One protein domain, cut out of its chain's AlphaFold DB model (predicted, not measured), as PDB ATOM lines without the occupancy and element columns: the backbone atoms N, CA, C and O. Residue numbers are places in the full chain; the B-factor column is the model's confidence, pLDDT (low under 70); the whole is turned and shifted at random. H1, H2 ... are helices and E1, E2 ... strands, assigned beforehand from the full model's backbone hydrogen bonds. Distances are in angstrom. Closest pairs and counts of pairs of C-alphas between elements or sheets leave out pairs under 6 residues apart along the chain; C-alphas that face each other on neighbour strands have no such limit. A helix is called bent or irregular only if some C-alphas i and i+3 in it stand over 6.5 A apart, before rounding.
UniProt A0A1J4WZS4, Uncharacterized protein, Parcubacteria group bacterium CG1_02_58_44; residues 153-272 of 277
ATOM      1  N   VAL A 153      19.651   9.262 -35.819       94.12
ATOM      2  CA  VAL A 153      19.266  10.004 -37.016       94.12
ATOM      3  C   VAL A 153      18.048   9.339 -37.648       94.12
ATOM      4  O   VAL A 153      18.035   8.124 -37.831       94.12
ATOM      5  N   VAL A 154      17.036  10.134 -37.979       95.25
ATOM      6  CA  VAL A 154      15.845   9.708 -38.718       95.25
ATOM      7  C   VAL A 154      15.641  10.673 -39.878       95.25
ATOM      8  O   VAL A 154      15.663  11.885 -39.685       95.25
ATOM      9  N   GLU A 155      15.454  10.147 -41.079       96.19
ATOM     10  CA  GLU A 155      15.104  10.940 -42.259       96.19
ATOM     11  C   GLU A 155      13.611  10.797 -42.532       96.19
ATOM     12  O   GLU A 155      13.014   9.770 -42.205       96.19
ATOM     13  N   GLY A 156      12.985  11.835 -43.074       96.50
ATOM     14  CA  GLY A 156      11.545  11.851 -43.275       96.50
ATOM     15  C   GLY A 156      11.060  12.978 -44.170       96.50
ATOM     16  O   GLY A 156      11.829  13.851 -44.571       96.50
ATOM     17  N   VAL A 157       9.763  12.951 -44.462       96.44
ATOM     18  CA  VAL A 157       9.081  13.912 -45.336       96.44
ATOM     19  C   VAL A 157       8.212  14.838 -44.492       96.44
ATOM     20  O   VAL A 157       7.506  14.380 -43.595       96.44
ATOM     21  N   PHE A 158       8.251  16.139 -44.765       96.62
ATOM     22  CA  PHE A 158       7.389  17.116 -44.108       96.62
ATOM     23  C   PHE A 158       5.941  17.022 -44.617       96.62
ATOM     24  O   PHE A 158       5.708  17.076 -45.823       96.62
ATOM     25  N   ASP A 159       4.967  16.925 -43.708       94.81
ATOM     26  CA  ASP A 159       3.531  16.774 -44.013       94.81
ATOM     27  C   ASP A 159       2.721  18.085 -43.874       94.81
ATOM     28  O   ASP A 159       1.496  18.089 -44.000       94.81
ATOM     29  N   GLY A 160       3.396  19.201 -43.576       92.56
ATOM     30  CA  GLY A 160       2.777  20.508 -43.328       92.56
ATOM     31  C   GLY A 160       2.703  20.921 -41.853       92.56
ATOM     32  O   GLY A 160       2.716  22.118 -41.559       92.56
ATOM     33  N   ARG A 161       2.695  19.968 -40.911       93.12
ATOM     34  CA  ARG A 161       2.754  20.233 -39.454       93.12
ATOM     35  C   ARG A 161       3.938  19.541 -38.774       93.12
ATOM     36  O   ARG A 161       4.500  20.060 -37.811       93.12
ATOM     37  N   GLY A 162       4.308  18.367 -39.254       95.62
ATOM     38  CA  GLY A 162       5.346  17.498 -38.735       95.62
ATOM     39  C   GLY A 162       6.134  16.815 -39.847       95.62
ATOM     40  O   GLY A 162       6.011  17.124 -41.027       95.62
ATOM     41  N   MET A 163       6.998  15.896 -39.444       96.31
ATOM     42  CA  MET A 163       7.820  15.070 -40.312       96.31
ATOM     43  C   MET A 163       7.404  13.614 -40.137       96.31
ATOM     44  O   MET A 163       7.452  13.094 -39.023       96.31
ATOM     45  N   VAL A 164       7.047  12.943 -41.224       96.81
ATOM     46  CA  VAL A 164       6.840  11.494 -41.242       96.81
ATOM     47  C   VAL A 164       8.194  10.836 -41.473       96.81
ATOM     48  O   VAL A 164       8.776  10.967 -42.549       96.81
ATOM     49  N   GLY A 165       8.729  10.189 -40.440       95.75
ATOM     50  CA  GLY A 165      10.012   9.498 -40.498       95.75
ATOM     51  C   GLY A 165       9.958   8.224 -41.339       95.75
ATOM     52  O   GLY A 165       8.900   7.626 -41.536       95.75
ATOM     53  N   SER A 166      11.126   7.752 -41.770       94.25
ATOM     54  CA  SER A 166      11.301   6.453 -42.431       94.25
ATOM     55  C   SER A 166      10.890   5.266 -41.551       94.25
ATOM     56  O   SER A 166      10.720   4.157 -42.045       94.25
ATOM     57  N   ASP A 167      10.733   5.487 -40.243       92.38
ATOM     58  CA  ASP A 167      10.196   4.524 -39.282       92.38
ATOM     59  C   ASP A 167       8.662   4.574 -39.147       92.38
ATOM     60  O   ASP A 167       8.100   3.895 -38.287       92.38
ATOM     61  N   GLY A 168       7.984   5.372 -39.977       92.88
ATOM     62  CA  GLY A 168       6.528   5.526 -39.998       92.88
ATOM     63  C   GLY A 168       5.970   6.388 -38.865       92.88
ATOM     64  O   GLY A 168       4.753   6.516 -38.740       92.88
ATOM     65  N   LYS A 169       6.828   6.981 -38.024       94.62
ATOM     66  CA  LYS A 169       6.399   7.843 -36.917       94.62
ATOM     67  C   LYS A 169       6.292   9.293 -37.368       94.62
ATOM     68  O   LYS A 169       7.150   9.791 -38.095       94.62
ATOM     69  N   CYS A 170       5.272   9.991 -36.877       95.25
ATOM     70  CA  CYS A 170       5.123  11.426 -37.088       95.25
ATOM     71  C   CYS A 170       5.812  12.204 -35.963       95.25
ATOM     72  O   CYS A 170       5.499  12.035 -34.784       95.25
ATOM     73  N   TYR A 171       6.727  13.087 -36.337       95.56
ATOM     74  CA  TYR A 171       7.483  13.953 -35.444       95.56
ATOM     75  C   TYR A 171       7.020  15.399 -35.611       95.56
ATOM     76  O   TYR A 171       7.129  15.962 -36.696       95.56
ATOM     77  N   LEU A 172       6.498  16.025 -34.554       95.19
ATOM     78  CA  LEU A 172       6.021  17.408 -34.636       95.19
ATOM     79  C   LEU A 172       7.181  18.374 -34.883       95.19
ATOM     80  O   LEU A 172       8.147  18.423 -34.115       95.19
ATOM     81  N   VAL A 173       7.056  19.177 -35.937       96.12
ATOM     82  CA  VAL A 173       8.048  20.187 -36.289       96.12
ATOM     83  C   VAL A 173       7.635  21.511 -35.640       96.12
ATOM     84  O   VAL A 173       6.487  21.933 -35.776       96.12
ATOM     85  N   PRO A 174       8.544  22.207 -34.934       95.50
ATOM     86  CA  PRO A 174       8.233  23.505 -34.352       95.50
ATOM     87  C   PRO A 174       7.745  24.507 -35.417       95.50
ATOM     88  O   PRO A 174       8.464  24.734 -36.397       95.50
ATOM     89  N   PRO A 175       6.599  25.192 -35.214       94.56
ATOM     90  CA  PRO A 175       6.045  26.125 -36.201       94.56
ATOM     91  C   PRO A 175       7.021  27.230 -36.622       94.56
ATOM     92  O   PRO A 175       7.048  27.632 -37.779       94.56
ATOM     93  N   ASN A 176       7.870  27.682 -35.694       95.69
ATOM     94  CA  ASN A 176       8.895  28.696 -35.955       95.69
ATOM     95  C   ASN A 176      10.024  28.196 -36.861       95.69
ATOM     96  O   ASN A 176      10.598  28.976 -37.615       95.69
ATOM     97  N   TYR A 177      10.393  26.918 -36.762       95.81
ATOM     98  CA  TYR A 177      11.398  26.340 -37.651       95.81
ATOM     99  C   TYR A 177      10.829  26.192 -39.063       95.81
ATOM    100  O   TYR A 177      11.480  26.575 -40.038       95.81
ATOM    101  N   ALA A 178       9.589  25.706 -39.147       95.69
ATOM    102  CA  ALA A 178       8.890  25.520 -40.405       95.69
ATOM    103  C   ALA A 178       8.623  26.850 -41.136       95.69
ATOM    104  O   ALA A 178       8.837  26.926 -42.345       95.69
ATOM    105  N   SER A 179       8.260  27.920 -40.414       94.50
ATOM    106  CA  SER A 179       8.082  29.256 -41.001       94.50
ATOM    107  C   SER A 179       9.393  29.875 -41.488       94.50
ATOM    108  O   SER A 179       9.458  30.364 -42.613       94.50
ATOM    109  N   LYS A 180      10.458  29.820 -40.677       93.44
ATOM    110  CA  LYS A 180      11.772  30.391 -41.026       93.44
ATOM    111  C   LYS A 180      12.412  29.696 -42.223       93.44
ATOM    112  O   LYS A 180      12.975  30.365 -43.083       93.44
ATOM    113  N   SER A 181      12.308  28.370 -42.281       94.69
ATOM    114  CA  SER A 181      12.873  27.571 -43.376       94.69
ATOM    115  C   SER A 181      11.941  27.496 -44.593       94.69
ATOM    116  O   SER A 181      12.327  26.931 -45.612       94.69
ATOM    117  N   LYS A 182      10.729  28.074 -44.500       95.12
ATOM    118  CA  LYS A 182       9.678  28.035 -45.532       95.12
ATOM    119  C   LYS A 182       9.421  26.604 -46.020       95.12
ATOM    120  O   LYS A 182       9.459  26.347 -47.223       95.12
ATOM    121  N   LEU A 183       9.215  25.688 -45.069       95.50
ATOM    122  CA  LEU A 183       9.038  24.265 -45.360       95.50
ATOM    123  C   LEU A 183       7.733  24.015 -46.110       95.50
ATOM    124  O   LEU A 183       6.665  24.428 -45.657       95.50
ATOM    125  N   VAL A 184       7.837  23.313 -47.231       95.56
ATOM    126  CA  VAL A 184       6.708  22.919 -48.074       95.56
ATOM    127  C   VAL A 184       6.426  21.434 -47.868       95.56
ATOM    128  O   VAL A 184       7.341  20.644 -47.636       95.56
ATOM    129  N   GLU A 185       5.151  21.048 -47.916       95.44
ATOM    130  CA  GLU A 185       4.747  19.639 -47.870       95.44
ATOM    131  C   GLU A 185       5.482  18.848 -48.966       95.44
ATOM    132  O   GLU A 185       5.450  19.225 -50.139       95.44
ATOM    133  N   GLY A 186       6.184  17.785 -48.572       94.62
ATOM    134  CA  GLY A 186       7.091  17.035 -49.444       94.62
ATOM    135  C   GLY A 186       8.584  17.324 -49.242       94.62
ATOM    136  O   GLY A 186       9.407  16.585 -49.776       94.62
ATOM    137  N   ASP A 187       8.959  18.342 -48.460       95.94
ATOM    138  CA  ASP A 187      10.367  18.613 -48.151       95.94
ATOM    139  C   ASP A 187      11.001  17.474 -47.339       95.94
ATOM    140  O   ASP A 187      10.441  16.999 -46.348       95.94
ATOM    141  N   MET A 188      12.218  17.089 -47.719       96.19
ATOM    142  CA  MET A 188      13.010  16.094 -47.005       96.19
ATOM    143  C   MET A 188      13.713  16.733 -45.809       96.19
ATOM    144  O   MET A 188      14.491  17.690 -45.939       96.19
ATOM    145  N   LEU A 189      13.474  16.158 -44.637       97.00
ATOM    146  CA  LEU A 189      14.028  16.579 -43.362       97.00
ATOM    147  C   LEU A 189      14.847  15.450 -42.730       97.00
ATOM    148  O   LEU A 189      14.546  14.266 -42.855       97.00
ATOM    149  N   LYS A 190      15.876  15.852 -41.994       95.75
ATOM    150  CA  LYS A 190      16.686  15.010 -41.124       95.75
ATOM    151  C   LYS A 190      16.453  15.432 -39.684       95.75
ATOM    152  O   LYS A 190      16.745  16.567 -39.308       95.75
ATOM    153  N   LEU A 191      15.948  14.510 -38.883       95.50
ATOM    154  CA  LEU A 191      15.801  14.636 -37.445       95.50
ATOM    155  C   LEU A 191      16.980  13.955 -36.753       95.50
ATOM    156  O   LEU A 191      17.266  12.783 -36.983       95.50
ATOM    157  N   ILE A 192      17.642  14.686 -35.865       94.88
ATOM    158  CA  ILE A 192      18.658  14.152 -34.964       94.88
ATOM    159  C   ILE A 192      18.069  14.172 -33.557       94.88
ATOM    160  O   ILE A 192      17.716  15.232 -33.036       94.88
ATOM    161  N   ILE A 193      17.941  12.988 -32.965       93.06
ATOM    162  CA  ILE A 193      17.477  12.788 -31.596       93.06
ATOM    163  C   ILE A 193      18.713  12.644 -30.712       93.06
ATOM    164  O   ILE A 193      19.363  11.597 -30.694       93.06
ATOM    165  N   THR A 194      19.042  13.709 -29.989       92.56
ATOM    166  CA  THR A 194      20.150  13.735 -29.023       92.56
ATOM    167  C   THR A 194      19.852  12.755 -27.875       92.56
ATOM    168  O   THR A 194      18.687  12.633 -27.491       92.56
ATOM    169  N   PRO A 195      20.847  12.120 -27.223       89.81
ATOM    170  CA  PRO A 195      20.633  11.262 -26.046       89.81
ATOM    171  C   PRO A 195      19.932  11.974 -24.878       89.81
ATOM    172  O   PRO A 195      19.341  11.328 -24.022       89.81
ATOM    173  N   LYS A 196      19.944  13.314 -24.862       89.00
ATOM    174  CA  LYS A 196      19.177  14.151 -23.924       89.00
ATOM    175  C   LYS A 196      17.683  14.286 -24.274       89.00
ATOM    176  O   LYS A 196      16.976  15.014 -23.590       89.00
ATOM    177  N   GLY A 197      17.213  13.665 -25.357       87.62
ATOM    178  CA  GLY A 197      15.827  13.753 -25.835       87.62
ATOM    179  C   GLY A 197      15.490  15.027 -26.617       87.62
ATOM    180  O   GLY A 197      14.318  15.312 -26.843       87.62
ATOM    181  N   SER A 198      16.489  15.812 -27.030       90.50
ATOM    182  CA  SER A 198      16.267  17.006 -27.856       90.50
ATOM    183  C   SER A 198      16.130  16.633 -29.333       90.50
ATOM    184  O   SER A 198      16.881  15.793 -29.832       90.50
ATOM    185  N   PHE A 199      15.191  17.284 -30.022       94.06
ATOM    186  CA  PHE A 199      14.940  17.115 -31.450       94.06
ATOM    187  C   PHE A 199      15.564  18.256 -32.247       94.06
ATOM    188  O   PHE A 199      15.192  19.418 -32.084       94.06
ATOM    189  N   ILE A 200      16.499  17.915 -33.130       93.56
ATOM    190  CA  ILE A 200      17.148  18.866 -34.031       93.56
ATOM    191  C   ILE A 200      16.732  18.524 -35.457       93.56
ATOM    192  O   ILE A 200      17.095  17.469 -35.973       93.56
ATOM    193  N   TYR A 201      15.992  19.429 -36.094       95.12
ATOM    194  CA  TYR A 201      15.562  19.290 -37.482       95.12
ATOM    195  C   TYR A 201      16.521  20.025 -38.418       95.12
ATOM    196  O   TYR A 201      16.940  21.152 -38.143       95.12
ATOM    197  N   LYS A 202      16.859  19.384 -39.536       94.62
ATOM    198  CA  LYS A 202      17.627  19.969 -40.635       94.62
ATOM    199  C   LYS A 202      16.942  19.645 -41.953       94.62
ATOM    200  O   LYS A 202      16.664  18.482 -42.223       94.62
ATOM    201  N   GLN A 203      16.703  20.649 -42.785       96.19
ATOM    202  CA  GLN A 203      16.269  20.424 -44.158       96.19
ATOM    203  C   GLN A 203      17.439  19.859 -44.966       96.19
ATOM    204  O   GLN A 203      18.541  20.404 -44.921       96.19
ATOM    205  N   ILE A 204      17.196  18.751 -45.664       95.75
ATOM    206  CA  ILE A 204      18.206  18.050 -46.470       95.75
ATOM    207  C   ILE A 204      17.866  18.033 -47.961       95.75
ATOM    208  O   ILE A 204      18.768  17.879 -48.777       95.75
ATOM    209  N   GLY A 205      16.599  18.229 -48.327       95.25
ATOM    210  CA  GLY A 205      16.170  18.252 -49.724       95.25
ATOM    211  C   GLY A 205      14.880  19.050 -49.893       95.25
ATOM    212  O   GLY A 205      13.820  18.528 -49.556       95.25
ATOM    213  N   PRO A 206      14.938  20.305 -50.370       94.62
ATOM    214  CA  PRO A 206      13.732  21.045 -50.719       94.62
ATOM    215  C   PRO A 206      13.066  20.423 -51.953       94.62
ATOM    216  O   PRO A 206      13.754  20.037 -52.899       94.62
ATOM    217  N   ILE A 207      11.736  20.358 -51.960       94.88
ATOM    218  CA  ILE A 207      10.966  19.909 -53.123       94.88
ATOM    219  C   ILE A 207      10.825  21.029 -54.165       94.88
ATOM    220  O   ILE A 207      10.852  22.226 -53.848       94.88
ATOM    221  N   ASP A 208      10.630  20.645 -55.427       95.06
ATOM    222  CA  ASP A 208      10.279  21.578 -56.493       95.06
ATOM    223  C   ASP A 208       8.977  22.315 -56.172       95.06
ATOM    224  O   ASP A 208       7.901  21.722 -56.050       95.06
ATOM    225  N   ARG A 209       9.076  23.643 -56.090       94.69
ATOM    226  CA  ARG A 209       7.999  24.526 -55.638       94.69
ATOM    227  C   ARG A 209       7.628  25.582 -56.668       94.69
ATOM    228  O   ARG A 209       8.494  26.146 -57.338       94.69
ATOM    229  N   SER A 210       6.333  25.837 -56.796       94.19
ATOM    230  CA  SER A 210       5.757  26.944 -57.551       94.19
ATOM    231  C   SER A 210       5.383  28.076 -56.609       94.19
ATOM    232  O   SER A 210       5.012  27.840 -55.457       94.19
ATOM    233  N   ARG A 211       5.451  29.300 -57.125       95.19
ATOM    234  CA  ARG A 211       4.909  30.478 -56.455       95.19
ATOM    235  C   ARG A 211       3.467  30.674 -56.882       95.19
ATOM    236  O   ARG A 211       3.154  30.540 -58.064       95.19
ATOM    237  N   LEU A 212       2.625  31.010 -55.922       94.06
ATOM    238  CA  LEU A 212       1.221  31.307 -56.136       94.06
ATOM    239  C   LEU A 212       0.851  32.553 -55.338       94.06
ATOM    240  O   LEU A 212       1.343  32.747 -54.231       94.06
ATOM    241  N   ILE A 213      -0.010  33.390 -55.897       95.00
ATOM    242  CA  ILE A 213      -0.548  34.561 -55.209       95.00
ATOM    243  C   ILE A 213      -1.954  34.213 -54.738       95.00
ATOM    244  O   ILE A 213      -2.742  33.654 -55.500       95.00
ATOM    245  N   GLY A 214      -2.263  34.517 -53.483       94.44
ATOM    246  CA  GLY A 214      -3.578  34.278 -52.906       94.44
ATOM    247  C   GLY A 214      -3.991  35.350 -51.915       94.44
ATOM    248  O   GLY A 214      -3.238  36.273 -51.616       94.44
ATOM    249  N   SER A 215      -5.191  35.189 -51.375       95.25
ATOM    250  CA  SER A 215      -5.718  36.036 -50.304       95.25
ATOM    251  C   SER A 215      -5.615  35.302 -48.972       95.25
ATOM    252  O   SER A 215      -6.028  34.142 -48.874       95.25
ATOM    253  N   LEU A 216      -5.076  35.967 -47.950       95.62
ATOM    254  CA  LEU A 216      -4.989  35.429 -46.597       95.62
ATOM    255  C   LEU A 216      -6.370  35.435 -45.932       95.62
ATOM    256  O   LEU A 216      -7.089  36.431 -45.961       95.62
ATOM    257  N   GLY A 217      -6.723  34.335 -45.282       94.44
ATOM    258  CA  GLY A 217      -7.910  34.185 -44.457       94.44
ATOM    259  C   GLY A 217      -7.564  33.630 -43.079       94.44
ATOM    260  O   GLY A 217      -6.488  33.068 -42.847       94.44
ATOM    261  N   TYR A 218      -8.494  33.795 -42.147       95.00
ATOM    262  CA  TYR A 218      -8.393  33.253 -40.799       95.00
ATOM    263  C   TYR A 218      -9.703  32.575 -40.434       95.00
ATOM    264  O   TYR A 218     -10.778  33.156 -40.599       95.00
ATOM    265  N   ASP A 219      -9.616  31.334 -39.972       94.00
ATOM    266  CA  ASP A 219     -10.765  30.579 -39.503       94.00
ATOM    267  C   ASP A 219     -10.886  30.745 -37.984       94.00
ATOM    268  O   ASP A 219     -10.034  30.297 -37.217       94.00
ATOM    269  N   GLN A 220     -11.954  31.410 -37.542       91.88
ATOM    270  CA  GLN A 220     -12.201  31.668 -36.123       91.88
ATOM    271  C   GLN A 220     -12.615  30.405 -35.357       91.88
ATOM    272  O   GLN A 220     -12.424  30.349 -34.146       91.88
ATOM    273  N   THR A 221     -13.166  29.397 -36.039       92.38
ATOM    274  CA  THR A 221     -13.603  28.147 -35.405       92.38
ATOM    275  C   THR A 221     -12.417  27.234 -35.110       92.38
ATOM    276  O   THR A 221     -12.354  26.643 -34.035       92.38
ATOM    277  N   THR A 222     -11.464  27.127 -36.040       88.25
ATOM    278  CA  THR A 222     -10.270  26.272 -35.877       88.25
ATOM    279  C   THR A 222      -9.054  27.020 -35.330       88.25
ATOM    280  O   THR A 222      -8.136  26.398 -34.795       88.25
ATOM    281  N   GLY A 223      -9.033  28.353 -35.429       89.50
ATOM    282  CA  GLY A 223      -7.891  29.185 -35.049       89.50
ATOM    283  C   GLY A 223      -6.703  29.076 -36.011       89.50
ATOM    284  O   GLY A 223      -5.578  29.443 -35.646       89.50
ATOM    285  N   GLU A 224      -6.928  28.553 -37.220       92.12
ATOM    286  CA  GLU A 224      -5.906  28.352 -38.245       92.12
ATOM    287  C   GLU A 224      -5.966  29.437 -39.327       92.12
ATOM    288  O   GLU A 224      -7.028  29.941 -39.700       92.12
ATOM    289  N   TYR A 225      -4.793  29.793 -39.850       94.62
ATOM    290  CA  TYR A 225      -4.692  30.645 -41.029       94.62
ATOM    291  C   TYR A 225      -4.740  29.783 -42.284       94.62
ATOM    292  O   TYR A 225      -4.139  28.707 -42.343       94.62
ATOM    293  N   TYR A 226      -5.415  30.288 -43.305       95.56
ATOM    294  CA  TYR A 226      -5.475  29.664 -44.616       95.56
ATOM    295  C   TYR A 226      -5.247  30.712 -45.694       95.56
ATOM    296  O   TYR A 226      -5.404  31.907 -45.462       95.56
ATOM    297  N   ALA A 227      -4.875  30.271 -46.882       95.19
ATOM    298  CA  ALA A 227      -4.805  31.126 -48.049       95.19
ATOM    299  C   ALA A 227      -5.618  30.510 -49.184       95.19
ATOM    300  O   ALA A 227      -5.601  29.291 -49.378       95.19
ATOM    301  N   THR A 228      -6.331  31.356 -49.918       94.69
ATOM    302  CA  THR A 228      -7.194  30.940 -51.027       94.69
ATOM    303  C   THR A 228      -6.642  31.482 -52.336       94.69
ATOM    304  O   THR A 228      -6.347  32.672 -52.437       94.69
ATOM    305  N   SER A 229      -6.506  30.614 -53.335       91.69
ATOM    306  CA  SER A 229      -6.064  30.954 -54.691       91.69
ATOM    307  C   SER A 229      -6.546  29.890 -55.683       91.69
ATOM    308  O   SER A 229      -6.708  28.731 -55.304       91.69
ATOM    309  N   ASP A 230      -6.852  30.280 -56.921       85.00
ATOM    310  CA  ASP A 230      -7.324  29.391 -57.998       85.00
ATOM    311  C   ASP A 230      -8.391  28.368 -57.557       85.00
ATOM    312  O   ASP A 230      -8.333  27.177 -57.872       85.00
ATOM    313  N   ASN A 231      -9.376  28.828 -56.775       85.56
ATOM    314  CA  ASN A 231     -10.466  28.006 -56.235       85.56
ATOM    315  C   ASN A 231     -10.037  26.864 -55.285       85.56
ATOM    316  O   ASN A 231     -10.841  25.988 -54.959       85.56
ATOM    317  N   ARG A 232      -8.791  26.874 -54.803       91.44
ATOM    318  CA  ARG A 232      -8.268  25.985 -53.759       91.44
ATOM    319  C   ARG A 232      -7.924  26.768 -52.499       91.44
ATOM    320  O   ARG A 232      -7.626  27.961 -52.533       91.44
ATOM    321  N   ARG A 233      -7.971  26.061 -51.370       93.38
ATOM    322  CA  ARG A 233      -7.547  26.564 -50.063       93.38
ATOM    323  C   ARG A 233      -6.341  25.767 -49.581       93.38
ATOM    324  O   ARG A 233      -6.363  24.537 -49.644       93.38
ATOM    325  N   TRP A 234      -5.339  26.460 -49.063       95.06
ATOM    326  CA  TRP A 234      -4.183  25.861 -48.404       95.06
ATOM    327  C   TRP A 234      -4.110  26.327 -46.965       95.06
ATOM    328  O   TRP A 234      -4.320  27.503 -46.671       95.06
ATOM    329  N   ASN A 235      -3.760  25.411 -46.075       95.06
ATOM    330  CA  ASN A 235      -3.450  25.752 -44.701       95.06
ATOM    331  C   ASN A 235      -2.061  26.379 -44.622       95.06
ATOM    332  O   ASN A 235      -1.133  25.987 -45.336       95.06
ATOM    333  N   VAL A 236      -1.928  27.350 -43.729       95.19
ATOM    334  CA  VAL A 236      -0.724  28.153 -43.584       95.19
ATOM    335  C   VAL A 236      -0.227  28.096 -42.146       95.19
ATOM    336  O   VAL A 236      -0.986  28.138 -41.178       95.19
ATOM    337  N   ILE A 237       1.094  28.050 -41.995       94.50
ATOM    338  CA  ILE A 237       1.740  28.065 -40.686       94.50
ATOM    339  C   ILE A 237       1.534  29.435 -40.029       94.50
ATOM    340  O   ILE A 237       2.065  30.449 -40.485       94.50
ATOM    341  N   LYS A 238       0.822  29.445 -38.895       93.69
ATOM    342  CA  LYS A 238       0.532  30.649 -38.094       93.69
ATOM    343  C   LYS A 238       1.769  31.508 -37.822       93.69
ATOM    344  O   LYS A 238       1.700  32.727 -37.931       93.69
ATOM    345  N   ALA A 239       2.904  30.873 -37.517       94.31
ATOM    346  CA  ALA A 239       4.160  31.565 -37.227       94.31
ATOM    347  C   ALA A 239       4.648  32.448 -38.392       94.31
ATOM    348  O   ALA A 239       5.226  33.508 -38.148       94.31
ATOM    349  N   SER A 240       4.402  32.050 -39.647       94.31
ATOM    350  CA  SER A 240       4.745  32.868 -40.815       94.31
ATOM    351  C   SER A 240       3.869  34.116 -40.886       94.31
ATOM    352  O   SER A 240       4.380  35.217 -41.058       94.31
ATOM    353  N   VAL A 241       2.559  33.966 -40.676       94.00
ATOM    354  CA  VAL A 241       1.607  35.087 -40.720       94.00
ATOM    355  C   VAL A 241       1.913  36.117 -39.639       94.00
ATOM    356  O   VAL A 241       1.987  37.312 -39.920       94.00
ATOM    357  N   THR A 242       2.177  35.659 -38.412       93.38
ATOM    358  CA  THR A 242       2.536  36.550 -37.300       93.38
ATOM    359  C   THR A 242       3.860  37.275 -37.530       93.38
ATOM    360  O   THR A 242       4.014  38.407 -37.084       93.38
ATOM    361  N   TYR A 243       4.809  36.652 -38.239       93.19
ATOM    362  CA  TYR A 243       6.093  37.274 -38.570       93.19
ATOM    363  C   TYR A 243       5.924  38.435 -39.558       93.19
ATOM    364  O   TYR A 243       6.426  39.530 -39.312       93.19
ATOM    365  N   PHE A 244       5.157  38.219 -40.629       93.00
ATOM    366  CA  PHE A 244       4.850  39.259 -41.616       93.00
ATOM    367  C   PHE A 244       3.772  40.250 -41.145       93.00
ATOM    368  O   PHE A 244       3.517  41.247 -41.819       93.00
ATOM    369  N   LYS A 245       3.163  40.009 -39.973       92.81
ATOM    370  CA  LYS A 245       2.052  40.796 -39.417       92.81
ATOM    371  C   LYS A 245       0.902  40.931 -40.423       92.81
ATOM    372  O   LYS A 245       0.400  42.037 -40.615       92.81
ATOM    373  N   GLY A 246       0.579  39.832 -41.105       91.75
ATOM    374  CA  GLY A 246      -0.495  39.789 -42.094       91.75
ATOM    375  C   GLY A 246      -1.865  39.753 -41.434       91.75
ATOM    376  O   GLY A 246      -2.038  39.113 -40.395       91.75
ATOM    377  N   GLU A 247      -2.827  40.420 -42.056       93.19
ATOM    378  CA  GLU A 247      -4.223  40.456 -41.633       93.19
ATOM    379  C   GLU A 247      -5.110  39.726 -42.657       93.19
ATOM    380  O   GLU A 247      -4.769  39.659 -43.842       93.19
ATOM    381  N   PRO A 248      -6.245  39.134 -42.240       93.38
ATOM    382  CA  PRO A 248      -7.181  38.530 -43.184       93.38
ATOM    383  C   PRO A 248      -7.607  39.547 -44.252       93.38
ATOM    384  O   PRO A 248      -8.059  40.642 -43.929       93.38
ATOM    385  N   GLY A 249      -7.479  39.176 -45.524       91.56
ATOM    386  CA  GLY A 249      -7.712  40.052 -46.673       91.56
ATOM    387  C   GLY A 249      -6.441  40.588 -47.339       91.56
ATOM    388  O   GLY A 249      -6.538  41.073 -48.469       91.56
ATOM    389  N   ASP A 250      -5.275  40.461 -46.700       94.38
ATOM    390  CA  ASP A 250      -3.985  40.767 -47.324       94.38
ATOM    391  C   ASP A 250      -3.641  39.774 -48.440       94.38
ATOM    392  O   ASP A 250      -4.089  38.621 -48.462       94.38
ATOM    393  N   GLU A 251      -2.807  40.228 -49.371       95.19
ATOM    394  CA  GLU A 251      -2.302  39.406 -50.462       95.19
ATOM    395  C   GLU A 251      -1.064  38.639 -49.990       95.19
ATOM    396  O   GLU A 251      -0.142  39.200 -49.400       95.19
ATOM    397  N   VAL A 252      -1.033  37.330 -50.215       95.75
ATOM    398  CA  VAL A 252       0.030  36.444 -49.741       95.75
ATOM    399  C   VAL A 252       0.665  35.700 -50.906       95.75
ATOM    400  O   VAL A 252      -0.019  35.121 -51.747       95.75
ATOM    401  N   VAL A 253       1.996  35.687 -50.924       95.81
ATOM    402  CA  VAL A 253       2.789  34.873 -51.843       95.81
ATOM    403  C   VAL A 253       3.077  33.538 -51.166       95.81
ATOM    404  O   VAL A 253       3.751  33.473 -50.133       95.81
ATOM    405  N   LEU A 254       2.548  32.471 -51.753       95.62
ATOM    406  CA  LEU A 254       2.632  31.097 -51.282       95.62
ATOM    407  C   LEU A 254       3.654  30.304 -52.091       95.62
ATOM    408  O   LEU A 254       3.808  30.496 -53.298       95.62
ATOM    409  N   LEU A 255       4.290  29.349 -51.424       95.12
ATOM    410  CA  LEU A 255       5.089  28.293 -52.025       95.12
ATOM    411  C   LEU A 255       4.340  26.972 -51.874       95.12
ATOM    412  O   LEU A 255       4.057  26.526 -50.759       95.12
ATOM    413  N   VAL A 256       4.040  26.359 -53.013       94.75
ATOM    414  CA  VAL A 256       3.332  25.079 -53.128       94.75
ATOM    415  C   VAL A 256       4.177  24.099 -53.938       94.75
ATOM    416  O   VAL A 256       4.925  24.539 -54.813       94.75
ATOM    417  N   PRO A 257       4.101  22.784 -53.695       94.75
ATOM    418  CA  PRO A 257       4.837  21.817 -54.499       94.75
ATOM    419  C   PRO A 257       4.282  21.773 -55.932       94.75
ATOM    420  O   PRO A 257       3.074  21.854 -56.143       94.75
ATOM    421  N   LYS A 258       5.162  21.651 -56.935       92.12
ATOM    422  CA  LYS A 258       4.759  21.584 -58.356       92.12
ATOM    423  C   LYS A 258       4.123  20.247 -58.726       92.12
ATOM    424  O   LYS A 258       3.150  20.207 -59.470       92.12
ATOM    425  N   ASN A 259       4.705  19.166 -58.214       87.81
ATOM    426  CA  ASN A 259       4.450  17.808 -58.695       87.81
ATOM    427  C   ASN A 259       3.631  16.959 -57.709       87.81
ATOM    428  O   ASN A 259       3.428  15.774 -57.955       87.81
ATOM    429  N   ALA A 260       3.175  17.538 -56.593       85.81
ATOM    430  CA  ALA A 260       2.444  16.821 -55.553       85.81
ATOM    431  C   ALA A 260       1.193  17.602 -55.121       85.81
ATOM    432  O   ALA A 260       1.240  18.829 -55.032       85.81
ATOM    433  N   PRO A 261       0.065  16.927 -54.837       87.44
ATOM    434  CA  PRO A 261      -1.049  17.577 -54.163       87.44
ATOM    435  C   PRO A 261      -0.631  17.925 -52.729       87.44
ATOM    436  O   PRO A 261      -0.114  17.067 -52.020       87.44
ATOM    437  N   SER A 262      -0.887  19.159 -52.295       91.75
ATOM    438  CA  SER A 262      -0.638  19.586 -50.917       91.75
ATOM    439  C   SER A 262      -1.882  20.181 -50.277       91.75
ATOM    440  O   SER A 262      -2.713  20.811 -50.939       91.75
ATOM    441  N   LYS A 263      -1.997  19.983 -48.965       93.56
ATOM    442  CA  LYS A 263      -2.973  20.673 -48.110       93.56
ATOM    443  C   LYS A 263      -2.349  21.899 -47.459       93.56
ATOM    444  O   LYS A 263      -3.067  22.845 -47.138       93.56
ATOM    445  N   TRP A 264      -1.032  21.884 -47.277       94.94
ATOM    446  CA  TRP A 264      -0.276  22.975 -46.679       94.94
ATOM    447  C   TRP A 264       0.528  23.743 -47.725       94.94
ATOM    448  O   TRP A 264       0.968  23.194 -48.739       94.94
ATOM    449  N   ALA A 265       0.721  25.029 -47.456       95.25
ATOM    450  CA  ALA A 265       1.580  25.910 -48.231       95.25
ATOM    451  C   ALA A 265       2.472  26.731 -47.296       95.25
ATOM    452  O   ALA A 265       2.054  27.149 -46.209       95.25
ATOM    453  N   ALA A 266       3.704  26.989 -47.730       95.75
ATOM    454  CA  ALA A 266       4.594  27.896 -47.016       95.75
ATOM    455  C   ALA A 266       4.350  29.333 -47.477       95.75
ATOM    456  O   ALA A 266       4.141  29.586 -48.658       95.75
ATOM    457  N   VAL A 267       4.421  30.291 -46.556       96.38
ATOM    458  CA  VAL A 267       4.335  31.715 -46.902       96.38
ATOM    459  C   VAL A 267       5.726  32.244 -47.201       96.38
ATOM    460  O   VAL A 267       6.621  32.163 -46.357       96.38
ATOM    461  N   GLU A 268       5.899  32.801 -48.393       95.06
ATOM    462  CA  GLU A 268       7.127  33.482 -48.788       95.06
ATOM    463  C   GLU A 268       7.112  34.953 -48.376       95.06
ATOM    464  O   GLU A 268       8.123  35.434 -47.858       95.06
ATOM    465  N   ASN A 269       5.988  35.641 -48.602       94.81
ATOM    466  CA  ASN A 269       5.800  37.055 -48.287       94.81
ATOM    467  C   ASN A 269       4.307  37.409 -48.143       94.81
ATOM    468  O   ASN A 269       3.460  36.719 -48.710       94.81
ATOM    469  N   ILE A 270       3.993  38.501 -47.439       94.81
ATOM    470  CA  ILE A 270       2.644  39.089 -47.369       94.81
ATOM    471  C   ILE A 270       2.726  40.559 -47.792       94.81
ATOM    472  O   ILE A 270       3.552  41.313 -47.279       94.81
ATOM    473  N   ILE A 271       1.872  40.953 -48.731       93.56
ATOM    474  CA  ILE A 271       1.728  42.309 -49.255       93.56
ATOM    475  C   ILE A 271       0.479  42.918 -48.619       93.56
ATOM    476  O   ILE A 271      -0.646  42.464 -48.839       93.56
ATOM    477  N   LYS A 272       0.689  43.962 -47.814       89.81
ATOM    478  CA  LYS A 272      -0.395  44.675 -47.139       89.81
ATOM    479  C   LYS A 272      -1.127  45.568 -48.122       89.81
ATOM    480  O   LYS A 272      -0.508  46.413 -48.769       89.81
TER     481      LYS A 272
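Overview. This is residues 153 to 272 of the 277 residues of an uncharacterized protein of Parcubacteria group bacterium CG1_02_58_44 (UniProt A0A1J4WZS4). Two small lobes of strands stand end to end along the longest axis: a curled five-stranded sheet, folded back on itself, and a small closed barrel of E6, E7, E8, E10 and E9. H1 sits between the lobes, and H2 packs on the outside of the barrel and meets H1. The printed part has 120 residues, with named elements in the order E1 E2 E3 H1 E4 E5 E6 E7 E8 H2 E9 E10; the class is mostly strand. The sheet runs E3 E2 E1 E4 E5, antiparallel throughout, while the barrel is mixed. The whole is compact, with a radius of gyration of the C-alphas of 14.5 A, yet elongated, spanning 45 by 29 by 23 A.

Along the chain. The sheet holds E1, residues 153 to 158, from C-alpha 153 at (19.266, 10.004, -37.016); E2, 162 to 165; E3, 170 to 172; E4, 188 to 193, 16.4 A long; and E5, 199 to 205, 18.4 A. The barrel holds E6, 209 to 218, 23.8 A; E7, 225 to 229; E8, 232 to 236; E9, 251 to 257, 19.4 A; and E10, 264 to 271, 19.6 A, ending at C-alpha 271 at (1.728, 42.309, -49.255). H1 is residues 175 to 180 and H2 residues 238 to 244.

Arrangement. In the folded sheet, one sheet bent back into two leaves, E3 and E2 face E4 and E5, with E1 as the hinge. N 154 and O 191 of E1 and E4 are within hydrogen-bond range at 2.8 A, as are N 164 and O 157 of the hairpin E2 and E1. Two meanders, each strand the antiparallel neighbour of the one before, are E1 E2 E3 and E6 E7 E8. In the barrel E8 and E10 are parallel, with N 265 and O 235 at 3.0 A, and E9 and E6 antiparallel, with N 212 and O 254 at 2.9 A. E6 bends by 72 degrees at residue 213. H2 lies outside the barrel, at a height over the sheet of 7.7 A. H1 only grazes the five-stranded sheet, with residues 175 to 178. H1 and H2 touch, the C-alphas of Ser 179 and Ser 240 being closest at 4.9 A. Every O i to N i+4 pair in H1 and H2 is within hydrogen-bond range. E5 and E6 are apart.

Size, cuts and confidence. The C-alphas farthest apart, of Pro 195 and Asn 231, are 46.5 A from each other. The printed part has no cut, and no link is long. The mean pLDDT of the printed part is 93.9, and no printed residue is under 70.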